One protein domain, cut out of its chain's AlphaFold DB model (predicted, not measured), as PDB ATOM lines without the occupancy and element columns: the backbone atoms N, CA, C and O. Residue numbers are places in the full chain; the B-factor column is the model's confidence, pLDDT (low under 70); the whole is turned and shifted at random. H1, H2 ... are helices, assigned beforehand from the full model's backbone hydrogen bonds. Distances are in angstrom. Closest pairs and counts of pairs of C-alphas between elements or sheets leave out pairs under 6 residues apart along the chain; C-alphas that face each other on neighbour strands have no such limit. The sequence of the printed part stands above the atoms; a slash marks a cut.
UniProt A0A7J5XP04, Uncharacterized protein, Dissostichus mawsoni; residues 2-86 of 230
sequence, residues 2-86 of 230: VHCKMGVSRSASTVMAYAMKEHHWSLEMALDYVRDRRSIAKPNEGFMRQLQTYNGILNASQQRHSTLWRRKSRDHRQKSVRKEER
ATOM      1  N   VAL A   2     340.342 348.728 456.018       93.19
ATOM      2  CA  VAL A   2     340.982 349.314 457.213       93.19
ATOM      3  C   VAL A   2     342.225 348.492 457.563       93.19
ATOM      4  O   VAL A   2     342.137 347.272 457.666       93.19
ATOM      5  N   HIS A   3     343.386 349.131 457.739       94.38
ATOM      6  CA  HIS A   3     344.639 348.444 458.077       94.38
ATOM      7  C   HIS A   3     345.591 349.326 458.907       94.38
ATOM      8  O   HIS A   3     345.476 350.549 458.938       94.38
ATOM      9  N   CYS A   4     346.548 348.705 459.601       93.44
ATOM     10  CA  CYS A   4     347.698 349.374 460.221       93.44
ATOM     11  C   CYS A   4     348.888 348.398 460.290       93.44
ATOM     12  O   CYS A   4     348.687 347.205 460.085       93.44
ATOM     13  N   LYS A   5     350.106 348.879 460.608       94.12
ATOM     14  CA  LYS A   5     351.375 348.125 460.441       94.12
ATOM     15  C   LYS A   5     351.331 346.656 460.902       94.12
ATOM     16  O   LYS A   5     351.774 345.801 460.153       94.12
ATOM     17  N   MET A   6     350.793 346.377 462.094       94.69
ATOM     18  CA  MET A   6     350.669 345.008 462.634       94.69
ATOM     19  C   MET A   6     349.218 344.492 462.680       94.69
ATOM     20  O   MET A   6     348.969 343.362 463.081       94.69
ATOM     21  N   GLY A   7     348.225 345.330 462.369       94.69
ATOM     22  CA  GLY A   7     346.800 345.035 462.580       94.69
ATOM     23  C   GLY A   7     346.312 345.048 464.043       94.69
ATOM     24  O   GLY A   7     345.158 345.388 464.278       94.69
ATOM     25  N   VAL A   8     347.200 344.748 465.000       96.75
ATOM     26  CA  VAL A   8     346.936 344.502 466.436       96.75
ATOM     27  C   VAL A   8     346.094 345.571 467.144       96.75
ATOM     28  O   VAL A   8     345.166 345.227 467.866       96.75
ATOM     29  N   SER A   9     346.421 346.858 466.971       96.50
ATOM     30  CA  SER A   9     345.951 347.924 467.875       96.50
ATOM     31  C   SER A   9     345.169 349.033 467.162       96.50
ATOM     32  O   SER A   9     343.946 349.077 467.276       96.50
ATOM     33  N   ARG A  10     345.823 349.897 466.365       95.69
ATOM     34  CA  ARG A  10     345.161 351.043 465.696       95.69
ATOM     35  C   ARG A  10     343.939 350.631 464.865       95.69
ATOM     36  O   ARG A  10     342.847 351.120 465.117       95.69
ATOM     37  N   SER A  11     344.115 349.718 463.907       96.50
ATOM     38  CA  SER A  11     343.016 349.256 463.045       96.50
ATOM     39  C   SER A  11     341.953 348.463 463.801       96.50
ATOM     40  O   SER A  11     340.779 348.616 463.493       96.50
ATOM     41  N   ALA A  12     342.346 347.656 464.794       97.50
ATOM     42  CA  ALA A  12     341.399 346.937 465.644       97.50
ATOM     43  C   ALA A  12     340.487 347.923 466.396       97.50
ATOM     44  O   ALA A  12     339.271 347.803 466.328       97.50
ATOM     45  N   SER A  13     341.072 348.973 466.983       97.81
ATOM     46  CA  SER A  13     340.341 350.036 467.691       97.81
ATOM     47  C   SER A  13     339.355 350.781 466.782       97.81
ATOM     48  O   SER A  13     338.241 351.081 467.199       97.81
ATOM     49  N   THR A  14     339.729 351.056 465.526       96.75
ATOM     50  CA  THR A  14     338.816 351.664 464.540       96.75
ATOM     51  C   THR A  14     337.647 350.737 464.189       96.75
ATOM     52  O   THR A  14     336.521 351.211 464.078       96.75
ATOM     53  N   VAL A  15     337.885 349.428 464.040       97.12
ATOM     54  CA  VAL A  15     336.818 348.451 463.750       97.12
ATOM     55  C   VAL A  15     335.887 348.265 464.952       97.12
ATOM     56  O   VAL A  15     334.675 348.254 464.766       97.12
ATOM     57  N   MET A  16     336.423 348.204 466.176       98.31
ATOM     58  CA  MET A  16     335.628 348.146 467.412       98.31
ATOM     59  C   MET A  16     334.727 349.377 467.548       98.31
ATOM     60  O   MET A  16     333.520 349.238 467.717       98.31
ATOM     61  N   ALA A  17     335.280 350.585 467.382       97.62
ATOM     62  CA  ALA A  17     334.502 351.822 467.438       97.62
ATOM     63  C   ALA A  17     333.425 351.899 466.340       97.62
ATOM     64  O   ALA A  17     332.327 352.387 466.594       97.62
ATOM     65  N   TYR A  18     333.709 351.393 465.136       96.75
ATOM     66  CA  TYR A  18     332.701 351.281 464.083       96.75
ATOM     67  C   TYR A  18     331.572 350.317 464.475       96.75
ATOM     68  O   TYR A  18     330.413 350.709 464.410       96.75
ATOM     69  N   ALA A  19     331.886 349.116 464.968       97.19
ATOM     70  CA  ALA A  19     330.879 348.144 465.401       97.19
ATOM     71  C   ALA A  19     330.006 348.666 466.564       97.19
ATOM     72  O   ALA A  19     328.786 348.525 466.531       97.19
ATOM     73  N   MET A  20     330.605 349.353 467.546       97.44
ATOM     74  CA  MET A  20     329.871 350.026 468.629       97.44
ATOM     75  C   MET A  20     328.910 351.103 468.102       97.44
ATOM     76  O   MET A  20     327.784 351.218 468.578       97.44
ATOM     77  N   LYS A  21     329.335 351.902 467.111       94.56
ATOM     78  CA  LYS A  21     328.488 352.936 466.493       94.56
ATOM     79  C   LYS A  21     327.344 352.324 465.681       94.56
ATOM     80  O   LYS A  21     326.214 352.785 465.804       94.56
ATOM     81  N   GLU A  22     327.656 351.347 464.835       94.38
ATOM     82  CA  GLU A  22     326.778 350.874 463.758       94.38
ATOM     83  C   GLU A  22     325.823 349.755 464.191       94.38
ATOM     84  O   GLU A  22     324.740 349.608 463.634       94.38
ATOM     85  N   HIS A  23     326.213 348.958 465.188       94.75
ATOM     86  CA  HIS A  23     325.412 347.849 465.717       94.75
ATOM     87  C   HIS A  23     324.979 348.075 467.175       94.75
ATOM     88  O   HIS A  23     324.390 347.189 467.787       94.75
ATOM     89  N   HIS A  24     325.285 349.252 467.738       94.50
ATOM     90  CA  HIS A  24     325.009 349.635 469.131       94.50
ATOM     91  C   HIS A  24     325.570 348.653 470.176       94.50
ATOM     92  O   HIS A  24     325.065 348.545 471.292       94.50
ATOM     93  N   TRP A  25     326.639 347.936 469.819       97.25
ATOM     94  CA  TRP A  25     327.292 346.971 470.697       97.25
ATOM     95  C   TRP A  25     328.065 347.647 471.829       97.25
ATOM     96  O   TRP A  25     328.677 348.703 471.648       97.25
ATOM     97  N   SER A  26     328.104 346.981 472.985       97.25
ATOM     98  CA  SER A  26     329.020 347.338 474.066       97.25
ATOM     99  C   SER A  26     330.476 347.183 473.612       97.25
ATOM    100  O   SER A  26     330.787 346.431 472.684       97.25
ATOM    101  N   LEU A  27     331.391 347.872 474.300       97.56
ATOM    102  CA  LEU A  27     332.829 347.729 474.057       97.56
ATOM    103  C   LEU A  27     333.298 346.269 474.174       97.56
ATOM    104  O   LEU A  27     334.159 345.852 473.413       97.56
ATOM    105  N   GLU A  28     332.729 345.505 475.102       97.69
ATOM    106  CA  GLU A  28     333.064 344.098 475.333       97.69
ATOM    107  C   GLU A  28     332.656 343.221 474.142       97.69
ATOM    108  O   GLU A  28     333.526 342.652 473.486       97.69
ATOM    109  N   MET A  29     331.381 343.256 473.730       98.06
ATOM    110  CA  MET A  29     330.915 342.522 472.542       98.06
ATOM    111  C   MET A  29     331.674 342.924 471.267       98.06
ATOM    112  O   MET A  29     332.021 342.073 470.449       98.06
ATOM    113  N   ALA A  30     331.974 344.216 471.089       98.19
ATOM    114  CA  ALA A  30     332.745 344.698 469.944       98.19
ATOM    115  C   ALA A  30     334.229 344.281 469.990       98.19
ATOM    116  O   ALA A  30     334.855 344.127 468.940       98.19
ATOM    117  N   LEU A  31     334.798 344.104 471.184       97.88
ATOM    118  CA  LEU A  31     336.162 343.623 471.399       97.88
ATOM    119  C   LEU A  31     336.260 342.121 471.117       97.88
ATOM    120  O   LEU A  31     337.147 341.714 470.363       97.88
ATOM    121  N   ASP A  32     335.332 341.323 471.645       98.19
ATOM    122  CA  ASP A  32     335.297 339.869 471.460       98.19
ATOM    123  C   ASP A  32     334.966 339.475 470.024       98.19
ATOM    124  O   ASP A  32     335.740 338.743 469.410       98.19
ATOM    125  N   TYR A  33     333.969 340.103 469.395       98.25
ATOM    126  CA  TYR A  33     333.708 339.905 467.966       98.25
ATOM    127  C   TYR A  33     334.949 340.166 467.086       98.25
ATOM    128  O   TYR A  33     335.182 339.482 466.087       98.25
ATOM    129  N   VAL A  34     335.785 341.150 467.442       97.44
ATOM    130  CA  VAL A  34     337.023 341.441 466.700       97.44
ATOM    131  C   VAL A  34     338.161 340.473 467.060       97.44
ATOM    132  O   VAL A  34     338.987 340.194 466.188       97.44
ATOM    133  N   ARG A  35     338.190 339.907 468.276       97.62
ATOM    134  CA  ARG A  35     339.092 338.804 468.664       97.62
ATOM    135  C   ARG A  35     338.744 337.512 467.922       97.62
ATOM    136  O   ARG A  35     339.642 336.918 467.332       97.62
ATOM    137  N   ASP A  36     337.470 337.138 467.837       97.94
ATOM    138  CA  ASP A  36     337.001 335.926 467.142       97.94
ATOM    139  C   ASP A  36     337.387 335.919 465.658       97.94
ATOM    140  O   ASP A  36     337.769 334.898 465.087       97.94
ATOM    141  N   ARG A  37     337.324 337.090 465.011       96.38
ATOM    142  CA  ARG A  37     337.767 337.262 463.618       96.38
ATOM    143  C   ARG A  37     339.276 337.491 463.484       96.38
ATOM    144  O   ARG A  37     339.804 337.381 462.377       96.38
ATOM    145  N   ARG A  38     339.975 337.856 464.566       96.25
ATOM    146  CA  ARG A  38     341.415 338.158 464.582       96.25
ATOM    147  C   ARG A  38     341.986 338.108 466.007       96.25
ATOM    148  O   ARG A  38     342.148 339.144 466.648       96.25
ATOM    149  N   SER A  39     342.419 336.930 466.453       97.06
ATOM    150  CA  SER A  39     342.918 336.692 467.824       97.06
ATOM    151  C   SER A  39     344.056 337.623 468.272       97.06
ATOM    152  O   SER A  39     344.166 337.953 469.448       97.06
ATOM    153  N   ILE A  40     344.871 338.129 467.337       97.06
ATOM    154  CA  ILE A  40     345.925 339.121 467.615       97.06
ATOM    155  C   ILE A  40     345.408 340.560 467.852       97.06
ATOM    156  O   ILE A  40     346.209 341.495 467.886       97.06
ATOM    157  N   ALA A  41     344.097 340.786 467.954       97.56
ATOM    158  CA  ALA A  41     343.513 342.092 468.251       97.56
ATOM    159  C   ALA A  41     343.695 342.458 469.736       97.56
ATOM    160  O   ALA A  41     342.994 341.963 470.616       97.56
ATOM    161  N   LYS A  42     344.631 343.373 470.010       97.56
ATOM    162  CA  LYS A  42     344.917 343.900 471.351       97.56
ATOM    163  C   LYS A  42     345.167 345.413 471.271       97.56
ATOM    164  O   LYS A  42     346.301 345.838 471.029       97.56
ATOM    165  N   PRO A  43     344.124 346.252 471.424       97.00
ATOM    166  CA  PRO A  43     344.293 347.693 471.579       97.00
ATOM    167  C   PRO A  43     345.227 348.011 472.754       97.00
ATOM    168  O   PRO A  43     345.207 347.335 473.778       97.00
ATOM    169  N   ASN A  44     346.048 349.053 472.620       96.06
ATOM    170  CA  ASN A  44     346.839 349.556 473.748       96.06
ATOM    171  C   ASN A  44     345.918 350.285 474.742       96.06
ATOM    172  O   ASN A  44     344.927 350.880 474.325       96.06
ATOM    173  N   GLU A  45     346.326 350.392 476.007       96.75
ATOM    174  CA  GLU A  45     345.616 351.130 477.071       96.75
ATOM    175  C   GLU A  45     345.103 352.526 476.676       96.75
ATOM    176  O   GLU A  45     343.999 352.931 477.037       96.75
ATOM    177  N   GLY A  46     345.882 353.274 475.888       95.81
ATOM    178  CA  GLY A  46     345.465 354.583 475.376       95.81
ATOM    179  C   GLY A  46     344.274 354.526 474.409       95.81
ATOM    180  O   GLY A  46     343.473 355.456 474.390       95.81
ATOM    181  N   PHE A  47     344.131 353.443 473.641       96.94
ATOM    182  CA  PHE A  47     342.961 353.189 472.798       96.94
ATOM    183  C   PHE A  47     341.817 352.537 473.572       96.94
ATOM    184  O   PHE A  47     340.678 352.915 473.328       96.94
ATOM    185  N   MET A  48     342.088 351.657 474.546       97.75
ATOM    186  CA  MET A  48     341.049 351.122 475.442       97.75
ATOM    187  C   MET A  48     340.307 352.250 476.169       97.75
ATOM    188  O   MET A  48     339.080 352.291 476.138       97.75
ATOM    189  N   ARG A  49     341.029 353.243 476.710       97.06
ATOM    190  CA  ARG A  49     340.398 354.433 477.305       97.06
ATOM    191  C   ARG A  49     339.615 355.269 476.289       97.06
ATOM    192  O   ARG A  49     338.496 355.670 476.583       97.06
ATOM    193  N   GLN A  50     340.148 355.494 475.082       96.88
ATOM    194  CA  GLN A  50     339.407 356.204 474.024       96.88
ATOM    195  C   GLN A  50     338.119 355.466 473.619       96.88
ATOM    196  O   GLN A  50     337.102 356.115 473.387       96.88
ATOM    197  N   LEU A  51     338.145 354.133 473.570       97.88
ATOM    198  CA  LEU A  51     336.984 353.283 473.303       97.88
ATOM    199  C   LEU A  51     335.950 353.356 474.439       97.88
ATOM    200  O   LEU A  51     334.768 353.536 474.165       97.88
ATOM    201  N   GLN A  52     336.378 353.307 475.704       97.81
ATOM    202  CA  GLN A  52     335.500 353.496 476.869       97.81
ATOM    203  C   GLN A  52     334.819 354.875 476.849       97.81
ATOM    204  O   GLN A  52     333.599 354.965 476.995       97.81
ATOM    205  N   THR A  53     335.578 355.949 476.594       96.75
ATOM    206  CA  THR A  53     335.017 357.301 476.434       96.75
ATOM    207  C   THR A  53     334.032 357.367 475.264       96.75
ATOM    208  O   THR A  53     332.966 357.965 475.392       96.75
ATOM    209  N   TYR A  54     334.345 356.720 474.135       96.75
ATOM    210  CA  TYR A  54     333.457 356.676 472.974       96.75
ATOM    211  C   TYR A  54     332.147 355.929 473.268       96.75
ATOM    212  O   TYR A  54     331.083 356.424 472.904       96.75
ATOM    213  N   ASN A  55     332.200 354.815 474.008       96.44
ATOM    214  CA  ASN A  55     331.018 354.078 474.471       96.44
ATOM    215  C   ASN A  55     330.085 354.975 475.307       96.44
ATOM    216  O   ASN A  55     328.886 355.058 475.048       96.44
ATOM    217  N   GLY A  56     330.650 355.723 476.262       95.62
ATOM    218  CA  GLY A  56     329.894 356.681 477.077       95.62
ATOM    219  C   GLY A  56     329.234 357.789 476.247       95.62
ATOM    220  O   GLY A  56     328.073 358.128 476.482       95.62
ATOM    221  N   ILE A  57     329.933 358.315 475.234       93.81
ATOM    222  CA  ILE A  57     329.387 359.325 474.314       93.81
ATOM    223  C   ILE A  57     328.238 358.746 473.472       93.81
ATOM    224  O   ILE A  57     327.196 359.394 473.348       93.81
ATOM    225  N   LEU A  58     328.391 357.530 472.930       92.88
ATOM    226  CA  LEU A  58     327.329 356.844 472.187       92.88
ATOM    227  C   LEU A  58     326.081 356.652 473.060       92.88
ATOM    228  O   LEU A  58     324.991 357.046 472.646       92.88
ATOM    229  N   ASN A  59     326.227 356.131 474.278       92.38
ATOM    230  CA  ASN A  59     325.105 355.889 475.191       92.38
ATOM    231  C   ASN A  59     324.390 357.195 475.585       92.38
ATOM    232  O   ASN A  59     323.164 357.292 475.484       92.38
ATOM    233  N   ALA A  60     325.145 358.243 475.932       90.88
ATOM    234  CA  ALA A  60     324.584 359.559 476.237       90.88
ATOM    235  C   ALA A  60     323.872 360.198 475.025       90.88
ATOM    236  O   ALA A  60     322.864 360.891 475.190       90.88
ATOM    237  N   SER A  61     324.359 359.966 473.798       87.88
ATOM    238  CA  SER A  61     323.690 360.440 472.577       87.88
ATOM    239  C   SER A  61     322.363 359.719 472.321       87.88
ATOM    240  O   SER A  61     321.352 360.382 472.089       87.88
ATOM    241  N   GLN A  62     322.324 358.389 472.461       83.38
ATOM    242  CA  GLN A  62     321.104 357.586 472.324       83.38
ATOM    243  C   GLN A  62     320.031 358.038 473.325       83.38
ATOM    244  O   GLN A  62     318.885 358.285 472.945       83.38
ATOM    245  N   GLN A  63     320.414 358.257 474.587       78.12
ATOM    246  CA  GLN A  63     319.487 358.695 475.631       78.12
ATOM    247  C   GLN A  63     318.840 360.058 475.315       78.12
ATOM    248  O   GLN A  63     317.649 360.237 475.561       78.12
ATOM    249  N   ARG A  64     319.571 360.993 474.685       68.56
ATOM    250  CA  ARG A  64     319.032 362.292 474.221       68.56
ATOM    251  C   ARG A  64     318.013 362.170 473.083       68.56
ATOM    252  O   ARG A  64     317.211 363.085 472.896       68.56
ATOM    253  N   HIS A  65     318.024 361.070 472.333       61.66
ATOM    254  CA  HIS A  65     317.029 360.793 471.294       61.66
ATOM    255  C   HIS A  65     315.771 360.084 471.827       61.66
ATOM    256  O   HIS A  65     314.759 360.062 471.122       61.66
ATOM    257  N   SER A  66     315.781 359.590 473.075       70.19
ATOM    258  CA  SER A  66     314.592 359.016 473.717       70.19
ATOM    259  C   SER A  66     313.442 360.029 473.786       70.19
ATOM    260  O   SER A  66     313.593 361.187 474.191       70.19
ATOM    261  N   THR A  67     312.253 359.572 473.391       58.91
ATOM    262  CA  THR A  67     311.044 360.395 473.242       58.91
ATOM    263  C   THR A  67     310.592 361.045 474.550       58.91
ATOM    264  O   THR A  67     309.980 362.114 474.512       58.91
ATOM    265  N   LEU A  68     310.940 360.455 475.698       60.78
ATOM    266  CA  LEU A  68     310.595 360.948 477.034       60.78
ATOM    267  C   LEU A  68     311.228 362.314 477.339       60.78
ATOM    268  O   LEU A  68     310.538 363.206 477.833       60.78
ATOM    269  N   TRP A  69     312.497 362.528 476.972       57.44
ATOM    270  CA  TRP A  69     313.169 363.824 477.154       57.44
ATOM    271  C   TRP A  69     312.577 364.902 476.237       57.44
ATOM    272  O   TRP A  69     312.371 366.041 476.663       57.44
ATOM    273  N   ARG A  70     312.205 364.529 475.002       57.78
ATOM    274  CA  ARG A  70     311.502 365.425 474.067       57.78
ATOM    275  C   ARG A  70     310.089 365.784 474.559       57.78
ATOM    276  O   ARG A  70     309.654 366.910 474.329       57.78
ATOM    277  N   ARG A  71     309.384 364.860 475.228       58.91
ATOM    278  CA  ARG A  71     308.079 365.117 475.869       58.91
ATOM    279  C   ARG A  71     308.219 366.079 477.045       58.91
ATOM    280  O   ARG A  71     307.731 367.197 476.933       58.91
ATOM    281  N   LYS A  72     309.001 365.726 478.078       57.16
ATOM    282  CA  LYS A  72     309.178 366.562 479.284       57.16
ATOM    283  C   LYS A  72     309.552 368.013 478.937       57.16
ATOM    284  O   LYS A  72     308.914 368.942 479.424       57.16
ATOM    285  N   SER A  73     310.494 368.223 478.009       57.66
ATOM    286  CA  SER A  73     310.866 369.561 477.509       57.66
ATOM    287  C   SER A  73     309.685 370.371 476.936       57.66
ATOM    288  O   SER A  73     309.612 371.587 477.125       57.66
ATOM    289  N   ARG A  74     308.744 369.710 476.252       56.59
ATOM    290  CA  ARG A  74     307.543 370.328 475.672       56.59
ATOM    291  C   ARG A  74     306.459 370.570 476.724       56.59
ATOM    292  O   ARG A  74     305.843 371.632 476.707       56.59
ATOM    293  N   ASP A  75     306.268 369.624 477.638       60.16
ATOM    294  CA  ASP A  75     305.222 369.668 478.663       60.16
ATOM    295  C   ASP A  75     305.511 370.752 479.722       60.16
ATOM    296  O   ASP A  75     304.627 371.549 480.043       60.16
ATOM    297  N   HIS A  76     306.768 370.899 480.171       60.25
ATOM    298  CA  HIS A  76     307.173 372.017 481.040       60.25
ATOM    299  C   HIS A  76     306.911 373.384 480.381       60.25
ATOM    300  O   HIS A  76     306.390 374.290 481.033       60.25
ATOM    301  N   ARG A  77     307.183 373.523 479.072       57.56
ATOM    302  CA  ARG A  77     306.908 374.756 478.312       57.56
ATOM    303  C   ARG A  77     305.408 375.023 478.118       57.56
ATOM    304  O   ARG A  77     305.009 376.175 477.987       57.56
ATOM    305  N   GLN A  78     304.560 373.993 478.114       59.12
ATOM    306  CA  GLN A  78     303.104 374.177 478.116       59.12
ATOM    307  C   GLN A  78     302.563 374.549 479.505       59.12
ATOM    308  O   GLN A  78     301.618 375.335 479.592       59.12
ATOM    309  N   LYS A  79     303.166 374.045 480.593       57.56
ATOM    310  CA  LYS A  79     302.778 374.430 481.961       57.56
ATOM    311  C   LYS A  79     303.219 375.858 482.318       57.56
ATOM    312  O   LYS A  79     302.491 376.523 483.049       57.56
ATOM    313  N   SER A  80     304.329 376.365 481.766       59.44
ATOM    314  CA  SER A  80     304.739 377.767 481.966       59.44
ATOM    315  C   SER A  80     303.776 378.760 481.304       59.44
ATOM    316  O   SER A  80     303.291 379.652 481.989       59.44
ATOM    317  N   VAL A  81     303.414 378.560 480.028       58.16
ATOM    318  CA  VAL A  81     302.473 379.445 479.301       58.16
ATOM    319  C   VAL A  81     301.112 379.515 480.007       58.16
ATOM    320  O   VAL A  81     300.581 380.597 480.229       58.16
ATOM    321  N   ARG A  82     300.590 378.378 480.489       55.78
ATOM    322  CA  ARG A  82     299.342 378.343 481.276       55.78
ATOM    323  C   ARG A  82     299.437 379.040 482.644       55.78
ATOM    324  O   ARG A  82     298.411 379.453 483.180       55.78
ATOM    325  N   LYS A  83     300.639 379.174 483.225       53.16
ATOM    326  CA  LYS A  83     300.885 379.948 484.462       53.16
ATOM    327  C   LYS A  83     301.050 381.451 484.174       53.16
ATOM    328  O   LYS A  83     300.897 382.253 485.091       53.16
ATOM    329  N   GLU A  84     301.315 381.822 482.923       53.25
ATOM    330  CA  GLU A  84     301.419 383.200 482.433       53.25
ATOM    331  C   GLU A  84     300.029 383.766 482.083       53.25
ATOM    332  O   GLU A  84     299.628 384.768 482.668       53.25
ATOM    333  N   GLU A  85     299.213 383.051 481.293       53.00
ATOM    334  CA  GLU A  85     297.817 383.442 480.995       53.00
ATOM    335  C   GLU A  85     296.966 383.628 482.274       53.00
ATOM    336  O   GLU A  85     296.175 384.568 482.375       53.00
ATOM    337  N   ARG A  86     297.159 382.783 483.302       52.44
ATOM    338  CA  ARG A  86     296.458 382.904 484.601       52.44
ATOM    339  C   ARG A  86     296.887 384.137 485.416       52.44
ATOM    340  O   ARG A  86     296.208 384.471 486.380       52.44
TER     341      ARG A  86
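What this domain is: This is residues 2 to 86 of the 230 residues of an uncharacterized protein of Dissostichus mawsoni (UniProt A0A7J5XP04). A small compact head of three helices, H1, H2 and H3, has one long helical arm: H1 and H3 run side by side, H2 crosses H1 steeply, and the last residues of H3 lead out of the head into H4. Residues 63 to 86 stick out, and this arm makes much of the length. The printed part has 85 residues with four named helices, in the order H1, H2, H3, H4, and no named strand; the class is all helix. The whole is extended, with a radius of gyration of the C-alphas of 20.1 A and spans of 70 by 21 by 19 A.

How they stand to each other: After residues 2 to 9, which belong to no named element, comes H1, residues 10 to 23. A tight link of three residues leads to H2, residues 27 to 37. H1 and H2 touch at a steep tilt of 63 degrees, opposite ways; their closest C-alphas, those of Met 16 and Ala 30, are 5.2 A apart. A short link of seven residues leads to H3, residues 45 to 65. H1 and H3 touch at a shallow tilt of 16 degrees, the same way, with the closest C-alphas, those of Ala 17 and Leu 51, 6.5 A apart. H3 only just touches H2, with 3 pairs of C-alphas within 8 A and with its residues 51 to 55 alone; the closest C-alphas are those of Leu 27 and Asn 55, 6.6 A apart. They stand at a steep tilt of 58 degrees, opposite ways. After a tight link of one residue comes H4, residues 67 to 86; H3 and H4 meet only through their link. H4 is apart from H1 and from H2. In H1, H2 and H3 every O i to N i+4 pair is within hydrogen-bond range; in H4 it is 12 of 16.

Where its parts are: H1 begins at C-alpha 10, at (345.161, 351.043, 465.696), and is 20.0 A long from first to last C-alpha. H2 measures 15.6 A in the same way. H3, the longest helix by residues, begins at C-alpha 45, at (345.616, 351.130, 477.071), and measures 30.7 A. H4 measures 29.1 A and ends at C-alpha 86, at (296.458, 382.904, 484.601).

The domain as a whole: The two C-alphas farthest apart, those of Met 6 and Arg 86, are 69.7 A from each other. Without the residues that stand free, the body has 61 residues and spans 33 by 21 by 18 A. The printed part has no cut, and no link between the helices is long. The mean pLDDT of the printed part is 85.6; residues 64 to 65 and 67 to 86 are under 70, and the mean of H4 is 57.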